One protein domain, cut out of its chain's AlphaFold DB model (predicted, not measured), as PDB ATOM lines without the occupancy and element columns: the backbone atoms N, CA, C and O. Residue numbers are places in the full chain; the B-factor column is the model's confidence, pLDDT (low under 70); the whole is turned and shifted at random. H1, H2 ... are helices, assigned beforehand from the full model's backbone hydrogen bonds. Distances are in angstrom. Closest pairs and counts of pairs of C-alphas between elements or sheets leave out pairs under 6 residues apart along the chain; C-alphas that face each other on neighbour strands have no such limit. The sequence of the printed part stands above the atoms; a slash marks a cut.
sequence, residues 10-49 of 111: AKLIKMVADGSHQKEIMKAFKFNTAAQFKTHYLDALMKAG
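This is residues 10 to 49 of the 111 residues of an uncharacterized protein of Desulfosarcina alkanivorans (UniProt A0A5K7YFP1). Two short helices, H1 and H2, lie side by side and run opposite ways, and a longer helix, H3, is laid across both of them on one side. The part of H3 near its first residues passes by H2, and residues 41 to 45 pack on H1. The printed part has 40 residues, with three named helices in the order H1, H2, H3 and no named strand; its class is all helix. The whole is compact, with a radius of gyration of the C-alphas of 9.4 A and spans of 25 by 20 by 11 A.

H1, residues 10 to 17, and H2, residues 22 to 28, form a helical hairpin, two helices that follow each other in the chain and run opposite ways. They only just touch, with 3 pairs of C-alphas within 8 A, and their closest C-alphas are those of Met 15 and Ile 25, 7.0 A apart. Their lines stand at a shallow tilt of 28 degrees. H3, residues 34 to 47, touches H1 with residues 41 to 45 alone; the closest C-alphas of the two are those of Leu 12 and Tyr 41, 6.6 A apart. H1 and H3 run opposite ways at a steep tilt of 67 degrees, only just short of about perpendicular. H2 and H3 are close but not clearly touching, with the C-alphas of Met 26 and Phe 37 closest at 6.6 A. The lines of H2 and H3 are about perpendicular, at 78 degrees. In H1, H2 and H3 every backbone O i to N i+4 pair is within hydrogen-bond range.

H1 runs from Ala 10, with its C-alpha at (233.258, 144.801, 320.716), to Ala 17, and is 10.6 A long from first to last C-alpha. A tight link of 4 residues, 18 to 21, follows. H2 runs from Gln 22, with its C-alpha at (246.727, 147.623, 312.475), to Ala 28 and measures 10.0 A from first to last C-alpha. A tight link of 5 residues, 29 to 33, comes next. H3, the longest helix with 14 residues, runs from Ala 34 to Lys 47, where the C-alpha is at (230.067, 153.183, 323.339); its first and last C-alphas are 20.0 A apart. Residues 48 and 49 follow H3.

The two C-alphas farthest apart are those of Asn 32 and Gly 49, at 26.2 A. The first and last printed C-alphas, those of Ala 10 and Gly 49, are 11.5 A apart. The printed part has no cut, and both of its links between helices are tight. In this predicted model the mean pLDDT of the printed part is 84.5, and no printed residue is under 70.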
ATOM      1  N   ALA A  10     232.737 145.743 319.726       83.31
ATOM      2  CA  ALA A  10     233.258 144.801 320.716       83.31
ATOM      3  C   ALA A  10     234.386 143.912 320.158       83.31
ATOM      4  O   ALA A  10     235.391 143.702 320.834       83.31
ATOM      5  N   LYS A  11     234.250 143.425 318.915       85.19
ATOM      6  CA  LYS A  11     235.303 142.644 318.243       85.19
ATOM      7  C   LYS A  11     236.517 143.516 317.933       85.19
ATOM      8  O   LYS A  11     237.643 143.068 318.103       85.19
ATOM      9  N   LEU A  12     236.283 144.771 317.539       84.94
ATOM     10  CA  LEU A  12     237.348 145.732 317.256       84.94
ATOM     11  C   LEU A  12     238.198 146.013 318.503       84.94
ATOM     12  O   LEU A  12     239.421 145.992 318.421       84.94
ATOM     13  N   ILE A  13     237.561 146.223 319.660       86.12
ATOM     14  CA  ILE A  13     238.268 146.440 320.931       86.12
ATOM     15  C   ILE A  13     239.074 145.203 321.336       86.12
ATOM     16  O   ILE A  13     240.206 145.359 321.781       86.12
ATOM     17  N   LYS A  14     238.517 143.994 321.170       87.44
ATOM     18  CA  LYS A  14     239.225 142.741 321.480       87.44
ATOM     19  C   LYS A  14     240.480 142.570 320.626       87.44
ATOM     20  O   LYS A  14     241.552 142.457 321.188       87.44
ATOM     21  N   MET A  15     240.379 142.700 319.301       84.56
ATOM     22  CA  MET A  15     241.552 142.563 318.422       84.56
ATOM     23  C   MET A  15     242.665 143.575 318.732       84.56
ATOM     24  O   MET A  15     243.842 143.246 318.620       84.56
ATOM     25  N   VAL A  16     242.307 144.804 319.127       85.50
ATOM     26  CA  VAL A  16     243.301 145.795 319.568       85.50
ATOM     27  C   VAL A  16     243.919 145.404 320.914       85.50
ATOM     28  O   VAL A  16     245.128 145.539 321.076       85.50
ATOM     29  N   ALA A  17     243.121 144.906 321.863       85.06
ATOM     30  CA  ALA A  17     243.612 144.430 323.158       85.06
ATOM     31  C   ALA A  17     244.514 143.189 323.027       85.06
ATOM     32  O   ALA A  17     245.505 143.086 323.742       85.06
ATOM     33  N   ASP A  18     244.218 142.312 322.068       86.56
ATOM     34  CA  ASP A  18     244.993 141.109 321.749       86.56
ATOM     35  C   ASP A  18     246.303 141.431 320.993       86.56
ATOM     36  O   ASP A  18     247.042 140.527 320.610       86.56
ATOM     37  N   GLY A  19     246.603 142.713 320.742       84.50
ATOM     38  CA  GLY A  19     247.843 143.151 320.094       84.50
ATOM     39  C   GLY A  19     247.891 142.926 318.579       84.50
ATOM     40  O   GLY A  19     248.970 142.994 317.990       84.50
ATOM     41  N   SER A  20     246.746 142.681 317.926       85.94
ATOM     42  CA  SER A  20     246.690 142.472 316.471       85.94
ATOM     43  C   SER A  20     247.220 143.693 315.715       85.94
ATOM     44  O   SER A  20     246.938 144.845 316.064       85.94
ATOM     45  N   HIS A  21     247.964 143.464 314.629       87.06
ATOM     46  CA  HIS A  21     248.579 144.565 313.897       87.06
ATOM     47  C   HIS A  21     247.519 145.389 313.155       87.06
ATOM     48  O   HIS A  21     246.571 144.854 312.575       87.06
ATOM     49  N   GLN A  22     247.700 146.712 313.090       82.19
ATOM     50  CA  GLN A  22     246.727 147.623 312.475       82.19
ATOM     51  C   GLN A  22     246.313 147.184 311.055       82.19
ATOM     52  O   GLN A  22     245.138 147.278 310.700       82.19
ATOM     53  N   LYS A  23     247.250 146.667 310.244       84.19
ATOM     54  CA  LYS A  23     246.962 146.182 308.878       84.19
ATOM     55  C   LYS A  23     245.981 145.004 308.855       84.19
ATOM     56  O   LYS A  23     245.187 144.904 307.923       84.19
ATOM     57  N   GLU A  24     246.020 144.129 309.851       84.44
ATOM     58  CA  GLU A  24     245.154 142.947 309.947       84.44
ATOM     59  C   GLU A  24     243.746 143.345 310.373       84.44
ATOM     60  O   GLU A  24     242.768 142.948 309.742       84.44
ATOM     61  N   ILE A  25     243.648 144.235 311.361       83.88
ATOM     62  CA  ILE A  25     242.378 144.806 311.809       83.88
ATOM     63  C   ILE A  25     241.713 145.582 310.664       83.88
ATOM     64  O   ILE A  25     240.517 145.442 310.411       83.88
ATOM     65  N   MET A  26     242.488 146.360 309.904       86.12
ATOM     66  CA  MET A  26     241.974 147.072 308.734       86.12
ATOM     67  C   MET A  26     241.428 146.126 307.657       86.12
ATOM     68  O   MET A  26     240.379 146.418 307.086       86.12
ATOM     69  N   LYS A  27     242.073 144.977 307.414       85.88
ATOM     70  CA  LYS A  27     241.562 143.950 306.490       85.88
ATOM     71  C   LYS A  27     240.288 143.288 307.021       85.88
ATOM     72  O   LYS A  27     239.304 143.215 306.287       85.88
ATOM     73  N   ALA A  28     240.280 142.870 308.288       83.88
ATOM     74  CA  ALA A  28     239.149 142.188 308.922       83.88
ATOM     75  C   ALA A  28     237.870 143.045 308.921       83.88
ATOM     76  O   ALA A  28     236.781 142.554 308.629       83.88
ATOM     77  N   PHE A  29     238.010 144.348 309.172       83.44
ATOM     78  CA  PHE A  29     236.894 145.298 309.207       83.44
ATOM     79  C   PHE A  29     236.687 146.074 307.896       83.44
ATOM     80  O   PHE A  29     235.815 146.944 307.823       83.44
ATOM     81  N   LYS A  30     237.451 145.748 306.843       84.25
ATOM     82  CA  LYS A  30     237.399 146.403 305.522       84.25
ATOM     83  C   LYS A  30     237.513 147.934 305.622       84.25
ATOM     84  O   LYS A  30     236.747 148.669 304.986       84.25
ATOM     85  N   PHE A  31     238.443 148.408 306.451       85.06
ATOM     86  CA  PHE A  31     238.816 149.816 306.540       85.06
ATOM     87  C   PHE A  31     239.785 150.167 305.420       85.06
ATOM     88  O   PHE A  31     240.842 149.555 305.284       85.06
ATOM     89  N   ASN A  32     239.450 151.206 304.661       83.12
ATOM     90  CA  ASN A  32     240.292 151.657 303.557       83.12
ATOM     91  C   ASN A  32     241.432 152.558 304.048       83.12
ATOM     92  O   ASN A  32     242.442 152.698 303.367       83.12
ATOM     93  N   THR A  33     241.278 153.193 305.216       85.62
ATOM     94  CA  THR A  33     242.256 154.155 305.739       85.62
ATOM     95  C   THR A  33     242.491 153.995 307.237       85.62
ATOM     96  O   THR A  33     241.609 153.583 307.995       85.62
ATOM     97  N   ALA A  34     243.686 154.386 307.684       83.56
ATOM     98  CA  ALA A  34     244.036 154.428 309.103       83.56
ATOM     99  C   ALA A  34     243.126 155.379 309.902       83.56
ATOM    100  O   ALA A  34     242.823 155.120 311.065       83.56
ATOM    101  N   ALA A  35     242.659 156.461 309.270       83.88
ATOM    102  CA  ALA A  35     241.717 157.394 309.875       83.88
ATOM    103  C   ALA A  35     240.378 156.713 310.202       83.88
ATOM    104  O   ALA A  35     239.891 156.860 311.317       83.88
ATOM    105  N   GLN A  36     239.834 155.905 309.280       82.44
ATOM    106  CA  GLN A  36     238.607 155.139 309.531       82.44
ATOM    107  C   GLN A  36     238.774 154.197 310.725       82.44
ATOM    108  O   GLN A  36     237.932 154.195 311.617       82.44
ATOM    109  N   PHE A  37     239.882 153.453 310.778       85.62
ATOM    110  CA  PHE A  37     240.181 152.579 311.912       85.62
ATOM    111  C   PHE A  37     240.196 153.346 313.245       85.62
ATOM    112  O   PHE A  37     239.476 152.966 314.167       85.62
ATOM    113  N   LYS A  38     240.945 154.455 313.336       86.25
ATOM    114  CA  LYS A  38     241.047 155.259 314.567       86.25
ATOM    115  C   LYS A  38     239.697 155.828 315.006       86.25
ATOM    116  O   LYS A  38     239.368 155.749 316.185       86.25
ATOM    117  N   THR A  39     238.902 156.361 314.076       85.81
ATOM    118  CA  THR A  39     237.565 156.893 314.382       85.81
ATOM    119  C   THR A  39     236.634 155.796 314.887       85.81
ATOM    120  O   THR A  39     235.988 155.972 315.914       85.81
ATOM    121  N   HIS A  40     236.600 154.639 314.223       84.69
ATOM    122  CA  HIS A  40     235.739 153.533 314.637       84.69
ATOM    123  C   HIS A  40     236.176 152.886 315.953       84.69
ATOM    124  O   HIS A  40     235.321 152.476 316.736       84.69
ATOM    125  N   TYR A  41     237.481 152.820 316.216       86.06
ATOM    126  CA  TYR A  41     238.013 152.343 317.489       86.06
ATOM    127  C   TYR A  41     237.642 153.287 318.634       86.06
ATOM    128  O   TYR A  41     237.124 152.844 319.657       86.06
ATOM    129  N   LEU A  42     237.819 154.592 318.434       84.62
ATOM    130  CA  LEU A  42     237.455 155.610 319.414       84.62
ATOM    131  C   LEU A  42     235.939 155.631 319.682       84.62
ATOM    132  O   LEU A  42     235.521 155.615 320.838       84.62
ATOM    133  N   ASP A  43     235.111 155.548 318.636       83.50
ATOM    134  CA  ASP A  43     233.654 155.405 318.763       83.50
ATOM    135  C   ASP A  43     233.255 154.134 319.527       83.50
ATOM    136  O   ASP A  43     232.316 154.154 320.326       83.50
ATOM    137  N   ALA A  44     233.945 153.013 319.289       85.56
ATOM    138  CA  ALA A  44     233.694 151.764 319.999       85.56
ATOM    139  C   ALA A  44     234.047 151.882 321.488       85.56
ATOM    140  O   ALA A  44     233.273 151.420 322.325       85.56
ATOM    141  N   LEU A  45     235.169 152.527 321.824       84.81
ATOM    142  CA  LEU A  45     235.574 152.766 323.210       84.81
ATOM    143  C   LEU A  45     234.585 153.668 323.954       84.81
ATOM    144  O   LEU A  45     234.252 153.365 325.099       84.81
ATOM    145  N   MET A  46     234.072 154.716 323.304       82.69
ATOM    146  CA  MET A  46     233.041 155.584 323.886       82.69
ATOM    147  C   MET A  46     231.739 154.816 324.144       82.69
ATOM    148  O   MET A  46     231.191 154.872 325.240       82.69
ATOM    149  N   LYS A  47     231.273 154.018 323.172       80.06
ATOM    150  CA  LYS A  47     230.067 153.183 323.339       80.06
ATOM    151  C   LYS A  47     230.217 152.103 324.406       80.06
ATOM    152  O   LYS A  47     229.235 151.735 325.036       80.06
ATOM    153  N   ALA A  48     231.427 151.580 324.581       81.06
ATOM    154  CA  ALA A  48     231.739 150.590 325.604       81.06
ATOM    155  C   ALA A  48     231.976 151.213 326.994       81.06
ATOM    156  O   ALA A  48     232.339 150.484 327.913       81.06
ATOM    157  N   GLY A  49     231.839 152.538 327.148       79.88
ATOM    158  CA  GLY A  49     232.083 153.246 328.409       79.88
ATOM    159  C   GLY A  49     233.555 153.286 328.836       79.88
ATOM    160  O   GLY A  49     233.856 153.697 329.951       79.88
TER     161      GLY A  49